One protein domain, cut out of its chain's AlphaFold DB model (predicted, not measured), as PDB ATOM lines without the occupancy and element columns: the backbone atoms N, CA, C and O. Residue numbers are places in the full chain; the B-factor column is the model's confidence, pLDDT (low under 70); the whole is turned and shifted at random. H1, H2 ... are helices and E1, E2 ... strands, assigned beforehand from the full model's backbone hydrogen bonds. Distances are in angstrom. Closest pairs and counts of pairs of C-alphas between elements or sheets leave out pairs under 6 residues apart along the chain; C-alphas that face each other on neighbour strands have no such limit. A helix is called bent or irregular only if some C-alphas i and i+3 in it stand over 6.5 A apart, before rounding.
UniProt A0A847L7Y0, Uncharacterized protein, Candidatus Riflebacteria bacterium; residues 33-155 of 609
ATOM      1  N   ALA A  33      28.048   8.659  -3.004       97.12
ATOM      2  CA  ALA A  33      29.190   9.026  -2.170       97.12
ATOM      3  C   ALA A  33      29.806   7.802  -1.474       97.12
ATOM      4  O   ALA A  33      31.027   7.679  -1.399       97.12
ATOM      5  N   GLU A  34      28.979   6.859  -1.027       97.69
ATOM      6  CA  GLU A  34      29.419   5.590  -0.444       97.69
ATOM      7  C   GLU A  34      30.144   4.701  -1.459       97.69
ATOM      8  O   GLU A  34      31.219   4.181  -1.155       97.69
ATOM      9  N   GLU A  35      29.625   4.580  -2.683       97.44
ATOM     10  CA  GLU A  35      30.313   3.856  -3.760       97.44
ATOM     11  C   GLU A  35      31.660   4.515  -4.096       97.44
ATOM     12  O   GLU A  35      32.688   3.840  -4.203       97.44
ATOM     13  N   THR A  36      31.684   5.851  -4.167       98.12
ATOM     14  CA  THR A  36      32.918   6.621  -4.375       98.12
ATOM     15  C   THR A  36      33.921   6.368  -3.245       98.12
ATOM     16  O   THR A  36      35.084   6.080  -3.518       98.12
ATOM     17  N   ALA A  37      33.479   6.378  -1.983       97.69
ATOM     18  CA  ALA A  37      34.330   6.099  -0.826       97.69
ATOM     19  C   ALA A  37      34.942   4.696  -0.883       97.69
ATOM     20  O   ALA A  37      36.141   4.522  -0.640       97.69
ATOM     21  N   ARG A  38      34.138   3.691  -1.250       97.38
ATOM     22  CA  ARG A  38      34.611   2.316  -1.426       97.38
ATOM     23  C   ARG A  38      35.665   2.227  -2.531       97.38
ATOM     24  O   ARG A  38      36.682   1.560  -2.336       97.38
ATOM     25  N   HIS A  39      35.462   2.916  -3.654       97.44
ATOM     26  CA  HIS A  39      36.438   2.973  -4.744       97.44
ATOM     27  C   HIS A  39      37.749   3.643  -4.310       97.44
ATOM     28  O   HIS A  39      38.822   3.078  -4.525       97.44
ATOM     29  N   THR A  40      37.667   4.792  -3.633       96.62
ATOM     30  CA  THR A  40      38.822   5.526  -3.094       96.62
ATOM     31  C   THR A  40      39.679   4.637  -2.190       96.62
ATOM     32  O   THR A  40      40.896   4.549  -2.365       96.62
ATOM     33  N   VAL A  41      39.055   3.911  -1.257       96.19
ATOM     34  CA  VAL A  41      39.770   3.002  -0.343       96.19
ATOM     35  C   VAL A  41      40.356   1.798  -1.082       96.19
ATOM     36  O   VAL A  41      41.505   1.423  -0.835       96.19
ATOM     37  N   ALA A  42      39.615   1.204  -2.021       96.31
ATOM     38  CA  ALA A  42      40.112   0.088  -2.823       96.31
ATOM     39  C   ALA A  42      41.348   0.487  -3.647       96.31
ATOM     40  O   ALA A  42      42.334  -0.256  -3.696       96.31
ATOM     41  N   GLN A  43      41.322   1.680  -4.247       96.06
ATOM     42  CA  GLN A  43      42.448   2.237  -4.985       96.06
ATOM     43  C   GLN A  43      43.662   2.456  -4.076       96.06
ATOM     44  O   GLN A  43      44.769   2.058  -4.443       96.06
ATOM     45  N   GLU A  44      43.475   3.031  -2.887       93.88
ATOM     46  CA  GLU A  44      44.558   3.245  -1.919       93.88
ATOM     47  C   GLU A  44      45.208   1.920  -1.487       93.88
ATOM     48  O   GLU A  44      46.435   1.780  -1.521       93.88
ATOM     49  N   ILE A  45      44.405   0.901  -1.158       94.62
ATOM     50  CA  ILE A  45      44.908  -0.438  -0.817       94.62
ATOM     51  C   ILE A  45      45.716  -1.029  -1.980       94.62
ATOM     52  O   ILE A  45      46.820  -1.549  -1.774       94.62
ATOM     53  N   ALA A  46      45.203  -0.933  -3.210       94.75
ATOM     54  CA  ALA A  46      45.897  -1.420  -4.399       94.75
ATOM     55  C   ALA A  46      47.230  -0.683  -4.622       94.75
ATOM     56  O   ALA A  46      48.264  -1.315  -4.867       94.75
ATOM     57  N   GLN A  47      47.242   0.644  -4.477       94.38
ATOM     58  CA  GLN A  47      48.449   1.458  -4.595       94.38
ATOM     59  C   GLN A  47      49.472   1.129  -3.507       94.38
ATOM     60  O   GLN A  47      50.663   1.007  -3.801       94.38
ATOM     61  N   ALA A  48      49.049   0.931  -2.259       92.44
ATOM     62  CA  ALA A  48      49.949   0.572  -1.171       92.44
ATOM     63  C   ALA A  48      50.568  -0.817  -1.358       92.44
ATOM     64  O   ALA A  48      51.783  -0.978  -1.186       92.44
ATOM     65  N   ARG A  49      49.780  -1.808  -1.798       91.75
ATOM     66  CA  ARG A  49      50.288  -3.136  -2.189       91.75
ATOM     67  C   ARG A  49      51.334  -3.029  -3.298       91.75
ATOM     68  O   ARG A  49      52.392  -3.636  -3.187       91.75
ATOM     69  N   ALA A  50      51.102  -2.166  -4.287       91.88
ATOM     70  CA  ALA A  50      52.059  -1.882  -5.356       91.88
ATOM     71  C   ALA A  50      53.246  -0.986  -4.937       91.88
ATOM     72  O   ALA A  50      54.152  -0.764  -5.735       91.88
ATOM     73  N   GLY A  51      53.256  -0.434  -3.716       89.19
ATOM     74  CA  GLY A  51      54.300   0.496  -3.254       89.19
ATOM     75  C   GLY A  51      54.257   1.882  -3.877       89.19
ATOM     76  O   GLY A  51      55.257   2.589  -3.850       89.19
ATOM     77  N   ARG A  52      53.103   2.263  -4.422       92.50
ATOM     78  CA  ARG A  52      52.864   3.550  -5.082       92.50
ATOM     79  C   ARG A  52      51.928   4.471  -4.305       92.50
ATOM     80  O   ARG A  52      51.655   5.568  -4.775       92.50
ATOM     81  N   SER A  53      51.423   4.040  -3.148       90.44
ATOM     82  CA  SER A  53      50.573   4.890  -2.312       90.44
ATOM     83  C   SER A  53      51.357   6.121  -1.857       90.44
ATOM     84  O   SER A  53      52.378   6.003  -1.171       90.44
ATOM     85  N   ALA A  54      50.868   7.304  -2.229       85.19
ATOM     86  CA  ALA A  54      51.416   8.566  -1.749       85.19
ATOM     87  C   ALA A  54      51.198   8.708  -0.236       85.19
ATOM     88  O   ALA A  54      52.099   9.123   0.496       85.19
ATOM     89  N   PHE A  55      50.027   8.288   0.238       82.25
ATOM     90  CA  PHE A  55      49.600   8.465   1.616       82.25
ATOM     91  C   PHE A  55      50.402   7.540   2.563       82.25
ATOM     92  O   PHE A  55      51.035   8.016   3.517       82.25
ATOM     93  N   ALA A  56      50.453   6.229   2.286       87.06
ATOM     94  CA  ALA A  56      51.128   5.221   3.115       87.06
ATOM     95  C   ALA A  56      52.634   5.246   2.881       87.06
ATOM     96  O   ALA A  56      53.421   5.054   3.811       87.06
ATOM     97  N   GLY A  57      53.042   5.509   1.636       88.12
ATOM     98  CA  GLY A  57      54.441   5.629   1.258       88.12
ATOM     99  C   GLY A  57      55.149   6.739   2.023       88.12
ATOM    100  O   GLY A  57      56.298   6.550   2.413       88.12
ATOM    101  N   ALA A  58      54.477   7.857   2.315       87.00
ATOM    102  CA  ALA A  58      55.099   8.964   3.032       87.00
ATOM    103  C   ALA A  58      55.604   8.582   4.433       87.00
ATOM    104  O   ALA A  58      56.777   8.805   4.731       87.00
ATOM    105  N   LEU A  59      54.770   7.924   5.248       87.00
ATOM    106  CA  LEU A  59      55.180   7.414   6.565       87.00
ATOM    107  C   LEU A  59      56.049   6.149   6.432       87.00
ATOM    108  O   LEU A  59      57.002   5.960   7.189       87.00
ATOM    109  N   GLY A  60      55.772   5.296   5.441       89.50
ATOM    110  CA  GLY A  60      56.519   4.062   5.182       89.50
ATOM    111  C   GLY A  60      57.971   4.259   4.740       89.50
ATOM    112  O   GLY A  60      58.784   3.362   4.940       89.50
ATOM    113  N   ARG A  61      58.337   5.426   4.189       90.38
ATOM    114  CA  ARG A  61      59.743   5.754   3.881       90.38
ATOM    115  C   ARG A  61      60.612   5.787   5.139       90.38
ATOM    116  O   ARG A  61      61.755   5.339   5.101       90.38
ATOM    117  N   GLY A  62      60.065   6.302   6.241       91.38
ATOM    118  CA  GLY A  62      60.777   6.466   7.507       91.38
ATOM    119  C   GLY A  62      60.509   5.374   8.541       91.38
ATOM    120  O   GLY A  62      61.202   5.344   9.545       91.38
ATOM    121  N   SER A  63      59.533   4.486   8.341       94.31
ATOM    122  CA  SER A  63      59.036   3.559   9.375       94.31
ATOM    123  C   SER A  63      58.651   2.187   8.807       94.31
ATOM    124  O   SER A  63      58.787   1.932   7.610       94.31
ATOM    125  N   ASP A  64      58.146   1.296   9.662       94.69
ATOM    126  CA  ASP A  64      57.579   0.005   9.245       94.69
ATOM    127  C   ASP A  64      56.099   0.099   8.820       94.69
ATOM    128  O   ASP A  64      55.520  -0.905   8.408       94.69
ATOM    129  N   PHE A  65      55.488   1.291   8.862       93.81
ATOM    130  CA  PHE A  65      54.051   1.488   8.625       93.81
ATOM    131  C   PHE A  65      53.549   0.851   7.328       93.81
ATOM    132  O   PHE A  65      52.594   0.086   7.353       93.81
ATOM    133  N   LEU A  66      54.199   1.114   6.188       93.56
ATOM    134  CA  LEU A  66      53.756   0.564   4.902       93.56
ATOM    135  C   LEU A  66      53.860  -0.968   4.868       93.56
ATOM    136  O   LEU A  66      53.018  -1.630   4.261       93.56
ATOM    137  N   ALA A  67      54.885  -1.538   5.503       94.69
ATOM    138  CA  ALA A  67      55.049  -2.986   5.571       94.69
ATOM    139  C   ALA A  67      53.950  -3.623   6.434       94.69
ATOM    140  O   ALA A  67      53.366  -4.628   6.035       94.69
ATOM    141  N   ASP A  68      53.637  -3.017   7.578       95.56
ATOM    142  CA  ASP A  68      52.571  -3.477   8.466       95.56
ATOM    143  C   ASP A  68      51.185  -3.290   7.822       95.56
ATOM    144  O   ASP A  68      50.402  -4.237   7.780       95.56
ATOM    145  N   PHE A  69      50.925  -2.145   7.183       94.06
ATOM    146  CA  PHE A  69      49.693  -1.898   6.430       94.06
ATOM    147  C   PHE A  69      49.480  -2.928   5.317       94.06
ATOM    148  O   PHE A  69      48.381  -3.451   5.159       94.06
ATOM    149  N   ARG A  70      50.532  -3.291   4.569       94.69
ATOM    150  CA  ARG A  70      50.449  -4.344   3.542       94.69
ATOM    151  C   ARG A  70      50.066  -5.699   4.123       94.69
ATOM    152  O   ARG A  70      49.298  -6.413   3.484       94.69
ATOM    153  N   LYS A  71      50.567  -6.053   5.312       95.44
ATOM    154  CA  LYS A  71      50.179  -7.295   6.000       95.44
ATOM    155  C   LYS A  71      48.703  -7.263   6.389       95.44
ATOM    156  O   LYS A  71      48.002  -8.233   6.120       95.44
ATOM    157  N   VAL A  72      48.224  -6.151   6.954       93.94
ATOM    158  CA  VAL A  72      46.801  -5.989   7.304       93.94
ATOM    159  C   VAL A  72      45.927  -6.059   6.054       93.94
ATOM    160  O   VAL A  72      44.981  -6.841   6.003       93.94
ATOM    161  N   ALA A  73      46.290  -5.319   5.007       92.88
ATOM    162  CA  ALA A  73      45.582  -5.329   3.737       92.88
ATOM    163  C   ALA A  73      45.566  -6.719   3.095       92.88
ATOM    164  O   ALA A  73      44.567  -7.092   2.496       92.88
ATOM    165  N   ALA A  74      46.653  -7.491   3.174       93.38
ATOM    166  CA  ALA A  74      46.695  -8.861   2.664       93.38
ATOM    167  C   ALA A  74      45.811  -9.815   3.482       93.38
ATOM    168  O   ALA A  74      45.165 -10.682   2.903       93.38
ATOM    169  N   ARG A  75      45.764  -9.630   4.808       94.75
ATOM    170  CA  ARG A  75      44.924 -10.414   5.724       94.75
ATOM    171  C   ARG A  75      43.430 -10.161   5.499       94.75
ATOM    172  O   ARG A  75      42.651 -11.101   5.578       94.75
ATOM    173  N   TYR A  76      43.053  -8.921   5.183       93.62
ATOM    174  CA  TYR A  76      41.664  -8.500   4.969       93.62
ATOM    175  C   TYR A  76      41.505  -7.852   3.583       93.62
ATOM    176  O   TYR A  76      41.463  -6.630   3.466       93.62
ATOM    177  N   PRO A  77      41.487  -8.639   2.493       89.50
ATOM    178  CA  PRO A  77      41.572  -8.100   1.136       89.50
ATOM    179  C   PRO A  77      40.283  -7.447   0.629       89.50
ATOM    180  O   PRO A  77      40.338  -6.695  -0.343       89.50
ATOM    181  N   GLU A  78      39.147  -7.747   1.251       94.50
ATOM    182  CA  GLU A  78      37.830  -7.285   0.825       94.50
ATOM    183  C   GLU A  78      37.322  -6.150   1.712       94.50
ATOM    184  O   GLU A  78      37.520  -6.148   2.928       94.50
ATOM    185  N   LEU A  79      36.625  -5.199   1.094       96.19
ATOM    186  CA  LEU A  79      35.947  -4.116   1.797       96.19
ATOM    187  C   LEU A  79      34.504  -4.515   2.109       96.19
ATOM    188  O   LEU A  79      33.830  -5.136   1.287       96.19
ATOM    189  N   GLY A  80      34.039  -4.137   3.296       95.00
ATOM    190  CA  GLY A  80      32.633  -4.238   3.672       95.00
ATOM    191  C   GLY A  80      31.811  -3.074   3.121       95.00
ATOM    192  O   GLY A  80      32.327  -2.176   2.446       95.00
ATOM    193  N   MET A  81      30.508  -3.078   3.412       95.19
ATOM    194  CA  MET A  81      29.626  -1.998   2.970       95.19
ATOM    195  C   MET A  81      29.987  -0.682   3.677       95.19
ATOM    196  O   MET A  81      30.077  -0.670   4.901       95.19
ATOM    197  N   PRO A  82      30.195   0.430   2.964       97.62
ATOM    198  CA  PRO A  82      30.406   1.729   3.595       97.62
ATOM    199  C   PRO A  82      29.129   2.236   4.285       97.62
ATOM    200  O   PRO A  82      28.015   1.889   3.879       97.62
ATOM    201  N   ARG A  83      29.291   3.066   5.322       97.44
ATOM    202  CA  ARG A  83      28.181   3.777   5.978       97.44
ATOM    203  C   ARG A  83      28.541   5.222   6.265       97.44
ATOM    204  O   ARG A  83      29.621   5.527   6.778       97.44
ATOM    205  N   THR A  84      27.597   6.102   5.976       97.19
ATOM    206  CA  THR A  84      27.713   7.529   6.273       97.19
ATOM    207  C   THR A  84      27.608   7.798   7.778       97.19
ATOM    208  O   THR A  84      26.766   7.230   8.475       97.19
ATOM    209  N   VAL A  85      28.467   8.687   8.275       96.06
ATOM    210  CA  VAL A  85      28.387   9.304   9.600       96.06
ATOM    211  C   VAL A  85      27.699  10.653   9.459       96.06
ATOM    212  O   VAL A  85      28.133  11.499   8.673       96.06
ATOM    213  N   LEU A  86      26.654  10.866  10.251       94.69
ATOM    214  CA  LEU A  86      25.903  12.109  10.311       94.69
ATOM    215  C   LEU A  86      26.263  12.914  11.563       94.69
ATOM    216  O   LEU A  86      26.417  12.364  12.654       94.69
ATOM    217  N   VAL A  87      26.339  14.232  11.414       91.44
ATOM    218  CA  VAL A  87      26.416  15.196  12.517       91.44
ATOM    219  C   VAL A  87      25.374  16.269  12.248       91.44
ATOM    220  O   VAL A  87      25.322  16.811  11.146       91.44
ATOM    221  N   ASP A  88      24.500  16.530  13.220       90.44
ATOM    222  CA  ASP A  88      23.384  17.477  13.079       90.44
ATOM    223  C   ASP A  88      22.529  17.211  11.817       90.44
ATOM    224  O   ASP A  88      22.103  18.123  11.109       90.44
ATOM    225  N   GLY A  89      22.327  15.925  11.497       90.38
ATOM    226  CA  GLY A  89      21.566  15.467  10.328       90.38
ATOM    227  C   GLY A  89      22.282  15.606   8.979       90.38
ATOM    228  O   GLY A  89      21.677  15.324   7.948       90.38
ATOM    229  N   ARG A  90      23.554  16.023   8.953       92.62
ATOM    230  CA  ARG A  90      24.339  16.217   7.722       92.62
ATOM    231  C   ARG A  90      25.479  15.202   7.608       92.62
ATOM    232  O   ARG A  90      26.105  14.905   8.627       92.62
ATOM    233  N   PRO A  91      25.797  14.705   6.398       93.56
ATOM    234  CA  PRO A  91      26.978  13.875   6.171       93.56
ATOM    235  C   PRO A  91      28.264  14.581   6.604       93.56
ATOM    236  O   PRO A  91      28.584  15.661   6.115       93.56
ATOM    237  N   ALA A  92      28.996  13.955   7.521       92.38
ATOM    238  CA  ALA A  92      30.286  14.430   8.012       92.38
ATOM    239  C   ALA A  92      31.449  13.663   7.376       92.38
ATOM    240  O   ALA A  92      32.430  14.255   6.930       92.38
ATOM    241  N   LYS A  93      31.339  12.333   7.338       95.06
ATOM    242  CA  LYS A  93      32.331  11.417   6.767       95.06
ATOM    243  C   LYS A  93      31.683  10.077   6.439       95.06
ATOM    244  O   LYS A  93      30.555   9.820   6.850       95.06
ATOM    245  N   ILE A  94      32.399   9.220   5.727       97.00
ATOM    246  CA  ILE A  94      31.979   7.856   5.400       97.00
ATOM    247  C   ILE A  94      32.992   6.889   6.009       97.00
ATOM    248  O   ILE A  94      34.201   7.059   5.836       97.00
ATOM    249  N   LEU A  95      32.504   5.882   6.733       96.94
ATOM    250  CA  LEU A  95      33.329   4.795   7.251       96.94
ATOM    251  C   LEU A  95      33.294   3.623   6.273       96.94
ATOM    252  O   LEU A  95      32.220   3.126   5.935       96.94
ATOM    253  N   VAL A  96      34.469   3.165   5.850       97.56
ATOM    254  CA  VAL A  96      34.628   2.012   4.955       97.56
ATOM    255  C   VAL A  96      35.375   0.912   5.714       97.56
ATOM    256  O   VAL A  96      36.579   1.053   5.938       97.56
ATOM    257  N   PRO A  97      34.702  -0.160   6.165       97.19
ATOM    258  CA  PRO A  97      35.367  -1.246   6.874       97.19
ATOM    259  C   PRO A  97      36.047  -2.237   5.929       97.19
ATOM    260  O   PRO A  97      35.697  -2.368   4.757       97.19
ATOM    261  N   MET A  98      36.960  -3.018   6.489       96.56
ATOM    262  CA  MET A  98      37.452  -4.267   5.922       96.56
ATOM    263  C   MET A  98      36.579  -5.442   6.387       96.56
ATOM    264  O   MET A  98      36.090  -5.477   7.523       96.56
ATOM    265  N   ASN A  99      36.414  -6.439   5.522       95.94
ATOM    266  CA  ASN A  99      35.788  -7.709   5.868       95.94
ATOM    267  C   ASN A  99      36.774  -8.564   6.670       95.94
ATOM    268  O   ASN A  99      37.821  -8.960   6.160       95.94
ATOM    269  N   MET A 100      36.426  -8.860   7.923       94.44
ATOM    270  CA  MET A 100      37.283  -9.629   8.835       94.44
ATOM    271  C   MET A 100      36.887 -11.108   8.934       94.44
ATOM    272  O   MET A 100      37.545 -11.880   9.625       94.44
ATOM    273  N   GLY A 101      35.810 -11.506   8.259       93.56
ATOM    274  CA  GLY A 101      35.265 -12.859   8.260       93.56
ATOM    275  C   GLY A 101      33.770 -12.845   7.928       93.56
ATOM    276  O   GLY A 101      33.243 -11.787   7.582       93.56
ATOM    277  N   PRO A 102      33.069 -13.987   8.039       94.81
ATOM    278  CA  PRO A 102      31.634 -14.065   7.764       94.81
ATOM    279  C   PRO A 102      30.792 -13.203   8.716       94.81
ATOM    280  O   PRO A 102      29.824 -12.593   8.271       94.81
ATOM    281  N   ASP A 103      31.205 -13.084   9.980       96.81
ATOM    282  CA  ASP A 103      30.376 -12.493  11.042       96.81
ATOM    283  C   ASP A 103      30.862 -11.122  11.525       96.81
ATOM    284  O   ASP A 103      30.244 -10.508  12.399       96.81
ATOM    285  N   ARG A 104      31.990 -10.628  10.999       97.00
ATOM    286  CA  ARG A 104      32.649  -9.416  11.503       97.00
ATOM    287  C   ARG A 104      33.186  -8.517  10.404       97.00
ATOM    288  O   ARG A 104      33.753  -8.971   9.409       97.00
ATOM    289  N   VAL A 105      33.085  -7.221  10.667       96.94
ATOM    290  CA  VAL A 105      33.741  -6.156   9.905       96.94
ATOM    291  C   VAL A 105      34.513  -5.255  10.867       96.94
ATOM    292  O   VAL A 105      34.170  -5.149  12.047       96.94
ATOM    293  N   GLY A 106      35.568  -4.614  10.383       95.50
ATOM    294  CA  GLY A 106      36.393  -3.733  11.204       95.50
ATOM    295  C   GLY A 106      37.483  -3.056  10.396       95.50
ATOM    296  O   GLY A 106      37.513  -3.175   9.178       95.50
ATOM    297  N   GLY A 107      38.375  -2.316  11.051       92.38
ATOM    298  CA  GLY A 107      39.417  -1.569  10.334       92.38
ATOM    299  C   GLY A 107      38.815  -0.499   9.430       92.38
ATOM    300  O   GLY A 107      38.925  -0.557   8.211       92.38
ATOM    301  N   PHE A 108      38.129   0.457  10.048       94.56
ATOM    302  CA  PHE A 108      37.393   1.492   9.340       94.56
ATOM    303  C   PHE A 108      38.340   2.562   8.794       94.56
ATOM    304  O   PHE A 108      38.944   3.317   9.557       94.56
ATOM    305  N   PHE A 109      38.428   2.654   7.471       94.38
ATOM    306  CA  PHE A 109      38.940   3.847   6.809       94.38
ATOM    307  C   PHE A 109      37.915   4.968   6.948       94.38
ATOM    308  O   PHE A 109      36.708   4.721   6.893       94.38
ATOM    309  N   GLN A 110      38.395   6.198   7.093       93.81
ATOM    310  CA  GLN A 110      37.532   7.370   7.182       93.81
ATOM    311  C   GLN A 110      37.716   8.225   5.940       93.81
ATOM    312  O   GLN A 110      38.830   8.662   5.656       93.81
ATOM    313  N   VAL A 111      36.635   8.466   5.210       95.25
ATOM    314  CA  VAL A 111      36.635   9.181   3.930       95.25
ATOM    315  C   VAL A 111      35.736  10.410   4.041       95.25
ATOM    316  O   VAL A 111      34.797  10.418   4.836       95.25
ATOM    317  N   SER A 112      36.024  11.466   3.282       94.19
ATOM    318  CA  SER A 112      35.200  12.675   3.207       94.19
ATOM    319  C   SER A 112      33.741  12.357   2.883       94.19
ATOM    320  O   SER A 112      33.422  11.310   2.319       94.19
ATOM    321  N   ALA A 113      32.838  13.277   3.231       94.69
ATOM    322  CA  ALA A 113      31.404  13.120   2.991       94.69
ATOM    323  C   ALA A 113      31.036  12.906   1.506       94.69
ATOM    324  O   ALA A 113      29.999  12.317   1.219       94.69
ATOM    325  N   ASP A 114      31.878  13.355   0.570       95.31
ATOM    326  CA  ASP A 114      31.725  13.126  -0.874       95.31
ATOM    327  C   ASP A 114      32.386  11.823  -1.375       95.31
ATOM    328  O   ASP A 114      32.296  11.494  -2.557       95.31
ATOM    329  N   GLY A 115      33.063  11.088  -0.488       96.06
ATOM    330  CA  GLY A 115      33.743   9.828  -0.771       96.06
ATOM    331  C   GLY A 115      35.093   9.942  -1.486       96.06
ATOM    332  O   GLY A 115      35.687   8.915  -1.814       96.06
ATOM    333  N   ARG A 116      35.606  11.148  -1.755       95.31
ATOM    334  CA  ARG A 116      36.771  11.339  -2.645       95.31
ATOM    335  C   ARG A 116      38.116  11.424  -1.936       95.31
ATOM    336  O   ARG A 116      39.141  11.115  -2.539       95.31
ATOM    337  N   THR A 117      38.126  11.828  -0.672       91.62
ATOM    338  CA  THR A 117      39.354  12.119   0.069       91.62
ATOM    339  C   THR A 117      39.474  11.179   1.250       91.62
ATOM    340  O   THR A 117      38.627  11.173   2.143       91.62
ATOM    341  N   LEU A 118      40.555  10.403   1.293       90.75
ATOM    342  CA  LEU A 118      40.879   9.616   2.472       90.75
ATOM    343  C   LEU A 118      41.311  10.560   3.602       90.75
ATOM    344  O   LEU A 118      42.330  11.239   3.502       90.75
ATOM    345  N   LEU A 119      40.521  10.607   4.670       88.12
ATOM    346  CA  LEU A 119      40.765  11.487   5.806       88.12
ATOM    347  C   LEU A 119      41.660  10.830   6.857       88.12
ATOM    348  O   LEU A 119      42.448  11.529   7.486       88.12
ATOM    349  N   SER A 120      41.529   9.517   7.078       86.44
ATOM    350  CA  SER A 120      42.321   8.785   8.072       86.44
ATOM    351  C   SER A 120      42.428   7.289   7.780       86.44
ATOM    352  O   SER A 120      41.631   6.719   7.029       86.44
ATOM    353  N   TRP A 121      43.425   6.660   8.398       80.19
ATOM    354  CA  TRP A 121      43.751   5.242   8.265       80.19
ATOM    355  C   TRP A 121      43.008   4.376   9.273       80.19
ATOM    356  O   TRP A 121      42.519   4.857  10.295       80.19
ATOM    357  N   LEU A 122      43.023   3.067   9.023       87.12
ATOM    358  CA  LEU A 122      42.668   2.103  10.051       87.12
ATOM    359  C   LEU A 122      43.722   2.074  11.167       87.12
ATOM    360  O   LEU A 122      44.910   2.312  10.950       87.12
ATOM    361  N   VAL A 123      43.258   1.739  12.362       88.44
ATOM    362  CA  VAL A 123      44.062   1.653  13.579       88.44
ATOM    363  C   VAL A 123      44.149   0.187  13.979       88.44
ATOM    364  O   VAL A 123      43.137  -0.520  13.941       88.44
ATOM    365  N   TRP A 124      45.340  -0.277  14.345       92.25
ATOM    366  CA  TRP A 124      45.595  -1.675  14.683       92.25
ATOM    367  C   TRP A 124      46.400  -1.818  15.975       92.25
ATOM    368  O   TRP A 124      47.037  -0.869  16.429       92.25
ATOM    369  N   ASP A 125      46.340  -2.993  16.590       92.50
ATOM    370  CA  ASP A 125      47.134  -3.343  17.768       92.50
ATOM    371  C   ASP A 125      48.519  -3.908  17.393       92.50
ATOM    372  O   ASP A 125      48.933  -3.908  16.229       92.50
ATOM    373  N   ALA A 126      49.269  -4.376  18.395       92.06
ATOM    374  CA  ALA A 126      50.602  -4.948  18.201       92.06
ATOM    375  C   ALA A 126      50.611  -6.203  17.303       92.06
ATOM    376  O   ALA A 126      51.614  -6.458  16.632       92.06
ATOM    377  N   ASP A 127      49.490  -6.930  17.230       94.50
ATOM    378  CA  ASP A 127      49.303  -8.142  16.424       94.50
ATOM    379  C   ASP A 127      48.729  -7.841  15.027       94.50
ATOM    380  O   ASP A 127      48.372  -8.742  14.245       94.50
ATOM    381  N   LEU A 128      48.676  -6.549  14.683       94.56
ATOM    382  CA  LEU A 128      48.123  -6.025  13.442       94.56
ATOM    383  C   LEU A 128      46.643  -6.403  13.275       94.56
ATOM    384  O   LEU A 128      46.178  -6.673  12.163       94.56
ATOM    385  N   GLN A 129      45.905  -6.467  14.384       93.62
ATOM    386  CA  GLN A 129      44.458  -6.621  14.376       93.62
ATOM    387  C   GLN A 129      43.787  -5.250  14.411       93.62
ATOM    388  O   GLN A 129      44.137  -4.421  15.254       93.62
ATOM    389  N   PRO A 130      42.814  -4.984  13.521       92.44
ATOM    390  CA  PRO A 130      42.024  -3.771  13.585       92.44
ATOM    391  C   PRO A 130      41.375  -3.569  14.953       92.44
ATOM    392  O   PRO A 130      40.725  -4.463  15.493       92.44
ATOM    393  N   VAL A 131      41.537  -2.367  15.489       88.88
ATOM    394  CA  VAL A 131      41.141  -2.009  16.856       88.88
ATOM    395  C   VAL A 131      39.626  -1.861  17.008       88.88
ATOM    396  O   VAL A 131      39.059  -2.224  18.041       88.88
ATOM    397  N   PHE A 132      38.972  -1.341  15.971       90.06
ATOM    398  CA  PHE A 132      37.525  -1.170  15.902       90.06
ATOM    399  C   PHE A 132      36.923  -2.293  15.065       90.06
ATOM    400  O   PHE A 132      37.250  -2.428  13.882       90.06
ATOM    401  N   GLN A 133      36.055  -3.089  15.692       94.12
ATOM    402  CA  GLN A 133      35.379  -4.235  15.088       94.12
ATOM    403  C   GLN A 133      33.941  -4.301  15.590       94.12
ATOM    404  O   GLN A 133      33.688  -4.055  16.770       94.12
ATOM    405  N   VAL A 134      33.019  -4.682  14.713       95.94
ATOM    406  CA  VAL A 134      31.592  -4.837  15.026       95.94
ATOM    407  C   VAL A 134      31.038  -6.097  14.366       95.94
ATOM    408  O   VAL A 134      31.658  -6.669  13.461       95.94
ATOM    409  N   ALA A 135      29.870  -6.545  14.822       97.06
ATOM    410  CA  ALA A 135      29.165  -7.632  14.160       97.06
ATOM    411  C   ALA A 135      28.742  -7.190  12.752       97.06
ATOM    412  O   ALA A 135      28.175  -6.111  12.576       97.06
ATOM    413  N   ARG A 136      28.989  -8.031  11.741       96.19
ATOM    414  CA  ARG A 136      28.616  -7.723  10.352       96.19
ATOM    415  C   ARG A 136      27.117  -7.471  10.224       96.19
ATOM    416  O   ARG A 136      26.722  -6.484   9.621       96.19
ATOM    417  N   ALA A 137      26.297  -8.325  10.838       94.94
ATOM    418  CA  ALA A 137      24.844  -8.201  10.781       94.94
ATOM    419  C   ALA A 137      24.336  -6.870  11.366       94.94
ATOM    420  O   ALA A 137      23.387  -6.291  10.847       94.94
ATOM    421  N   GLU A 138      24.976  -6.371  12.427       95.69
ATOM    422  CA  GLU A 138      24.657  -5.068  13.021       95.69
ATOM    423  C   GLU A 138      25.020  -3.930  12.062       95.69
ATOM    424  O   GLU A 138      24.197  -3.060  11.785       95.69
ATOM    425  N   TRP A 139      26.228  -3.986  11.498       96.31
ATOM    426  CA  TRP A 139      26.731  -2.989  10.559       96.31
ATOM    427  C   TRP A 139      25.911  -2.903   9.269       96.31
ATOM    428  O   TRP A 139      25.566  -1.817   8.807       96.31
ATOM    429  N   GLU A 140      25.586  -4.050   8.678       93.25
ATOM    430  CA  GLU A 140      24.865  -4.110   7.409       93.25
ATOM    431  C   GLU A 140      23.388  -3.733   7.570       93.25
ATOM    432  O   GLU A 140      22.815  -3.150   6.650       93.25
ATOM    433  N   LYS A 141      22.789  -3.987   8.742       93.88
ATOM    434  CA  LYS A 141      21.412  -3.583   9.052       93.88
ATOM    435  C   LYS A 141      21.275  -2.083   9.333       93.88
ATOM    436  O   LYS A 141      20.212  -1.524   9.066       93.88
ATOM    437  N   ALA A 142      22.310  -1.453   9.887       95.00
ATOM    438  CA  ALA A 142      22.301  -0.030  10.205       95.00
ATOM    439  C   ALA A 142      22.191   0.824   8.934       95.00
ATOM    440  O   ALA A 142      22.895   0.572   7.953       95.00
ATOM    441  N   ALA A 143      21.340   1.853   8.959       93.75
ATOM    442  CA  ALA A 143      21.229   2.807   7.852       93.75
ATOM    443  C   ALA A 143      22.399   3.802   7.853       93.75
ATOM    444  O   ALA A 143      22.849   4.264   6.807       93.75
ATOM    445  N   THR A 144      22.918   4.120   9.040       95.94
ATOM    446  CA  THR A 144      24.051   5.032   9.232       95.94
ATOM    447  C   THR A 144      25.032   4.461  10.248       95.94
ATOM    448  O   THR A 144      24.670   3.658  11.104       95.94
ATOM    449  N   ALA A 145      26.286   4.912  10.204       95.81
ATOM    450  CA  ALA A 145      27.293   4.489  11.176       95.81
ATOM    451  C   ALA A 145      26.945   4.923  12.616       95.81
ATOM    452  O   ALA A 145      27.376   4.289  13.575       95.81
ATOM    453  N   ASN A 146      26.144   5.983  12.776       95.38
ATOM    454  CA  ASN A 146      25.701   6.495  14.076       95.38
ATOM    455  C   ASN A 146      24.838   5.495  14.861       95.38
ATOM    456  O   ASN A 146      24.763   5.598  16.085       95.38
ATOM    457  N   GLU A 147      24.192   4.551  14.177       95.88
ATOM    458  CA  GLU A 147      23.322   3.536  14.785       95.88
ATOM    459  C   GLU A 147      24.098   2.353  15.378       95.88
ATOM    460  O   GLU A 147      23.495   1.495  16.015       95.88
ATOM    461  N   VAL A 148      25.423   2.306  15.189       95.19
ATOM    462  CA  VAL A 148      26.285   1.191  15.599       95.19
ATOM    463  C   VAL A 148      27.134   1.612  16.810       95.19
ATOM    464  O   VAL A 148      28.140   2.310  16.650       95.19
ATOM    465  N   PRO A 149      26.801   1.189  18.048       88.44
ATOM    466  CA  PRO A 149      27.527   1.607  19.250       88.44
ATOM    467  C   PRO A 149      29.021   1.262  19.236       88.44
ATOM    468  O   PRO A 149      29.827   1.984  19.826       88.44
ATOM    469  N   GLY A 150      29.411   0.183  18.548       86.38
ATOM    470  CA  GLY A 150      30.804  -0.270  18.470       86.38
ATOM    471  C   GLY A 150      31.758   0.670  17.721       86.38
ATOM    472  O   GLY A 150      32.972   0.512  17.844       86.38
ATOM    473  N   VAL A 151      31.242   1.668  16.993       89.19
ATOM    474  CA  VAL A 151      32.050   2.700  16.313       89.19
ATOM    475  C   VAL A 151      31.894   4.091  16.932       89.19
ATOM    476  O   VAL A 151      32.315   5.076  16.332       89.19
ATOM    477  N   ALA A 152      31.331   4.200  18.140       86.94
ATOM    478  CA  ALA A 152      31.066   5.490  18.784       86.94
ATOM    479  C   ALA A 152      32.314   6.386  18.932       86.94
ATOM    480  O   ALA A 152      32.202   7.603  18.827       86.94
ATOM    481  N   GLU A 153      33.500   5.799  19.136       83.50
ATOM    482  CA  GLU A 153      34.777   6.532  19.246       83.50
ATOM    483  C   GLU A 153      35.237   7.146  17.906       83.50
ATOM    484  O   GLU A 153      36.051   8.066  17.900       83.50
ATOM    485  N   LEU A 154      34.684   6.678  16.780       87.56
ATOM    486  CA  LEU A 154      34.929   7.206  15.435       87.56
ATOM    487  C   LEU A 154      33.892   8.259  15.018       87.56
ATOM    488  O   LEU A 154      33.952   8.769  13.899       87.56
ATOM    489  N   LEU A 155      32.918   8.586  15.870       88.94
ATOM    490  CA  LEU A 155      31.924   9.617  15.579       88.94
ATOM    491  C   LEU A 155      32.454  10.996  16.005       88.94
ATOM    492  O   LEU A 155      33.041  11.111  17.084       88.94
TER     493      LEU A 155
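AT A GLANCE: This is residues 33 to 155 of the 609 residues of an uncharacterized protein of Candidatus Riflebacteria bacterium (UniProt A0A847L7Y0). A strongly twisted antiparallel sheet of five strands has the long helix H1 crossing one face and the short helix H5 on the opposite face. The last part of H1 runs past the sheet to a small group with H2 and H3 at one end of the longest axis, while the short helix H4 packs on the sheet near the other end, where E5 pairs with the first residues of E3. The printed part has 123 residues with five named helices and five named strands, in the order H1 H2 H3 E1 E2 E3 E4 E5 H4 H5, and its class is mixed, helices and strands. The sheet is branched at E3, which has E2, E4 and E5 as neighbours. The whole is compact, with a radius of gyration of the C-alphas of 13.8 A and spans of 40 by 28 by 21 A.

IN THESE COORDINATES: H1, residues 33 to 49, begins with C-alpha 33 at (29.190, 9.026, -2.170) and measures 24.4 A from first to last C-alpha. H2 holds residues 54 to 60, and H3 holds residues 65 to 75 over 15.3 A. E1 is residues 83 to 87, 13.3 A long. E2, residues 90 to 99, is 26.6 A long, and its last C-alpha is at (35.788, -7.709, 5.868). E3, residues 104 to 112, is 23.7 A long and bends by 58 degrees at residue 107. E4 is residues 118 to 120 and E5 residues 133 to 135. H4, residues 136 to 141, follows E5 with no residue between. H5, residues 149 to 154, ends with C-alpha 154 at (34.929, 7.206, 15.435); it is irregular, with C-alphas 150 and 153 lying 7.9 A apart.

HOW THE PARTS SIT: E1, E2, E3 and E4 form a meander, each strand the antiparallel neighbour of the one before, and each successive pair is a hairpin. In E1 and E2, N 85 and O 93 are 2.8 A apart, within hydrogen-bond range. On the other side of E2 lies E3, with N 96 and O 109 at 2.9 A. The pairing of E3 is staggered: E4 lies beside its residues 110 to 111, with N 119 and O 110 at 2.8 A, and E5 beside its residues 104 to 106, antiparallel, with N 134 and O 105 at 2.9 A. H1 is on the sheet at a height of 7.6 A, over E2 and E3, and runs across the strands, at 78 degrees to E3 on the local plane; its closest C-alphas to E3 are those of Ala 37 and Val 111, 6.1 A. With residues 45 to 49 alone H1 touches H3, closest at the C-alphas of Arg 49 and Arg 70, 5.9 A, at a steep tilt of 68 degrees, only just short of perpendicular. H2 touches H3, with the C-alphas of Gly 60 and Leu 66 closest at 4.5 A. H2 is not on the sheet, and H3 only grazes it with residues 72 to 75. H4 is on the sheet; its closest C-alphas to E3 are those of Arg 136 and Arg 104, 4.5 A. H5 is on the face opposite to H1, at a height of 6.9 A and over none of the strands; it is near H4. In H1, H3 and H4 every O i to N i+4 pair is within hydrogen-bond range; in H2 2 of 3 are, and in H5 0 of 2, beside 2 of 3 O i to N i+3 pairs.

THE WHOLE: The two C-alphas farthest apart are those of Gly 62 and Lys 141, 40.7 A. The printed part has no cut. The link from E4 to E5, residues 121 to 132, is long. The mean pLDDT of the printed part is 93.3, and no printed residue is under 70.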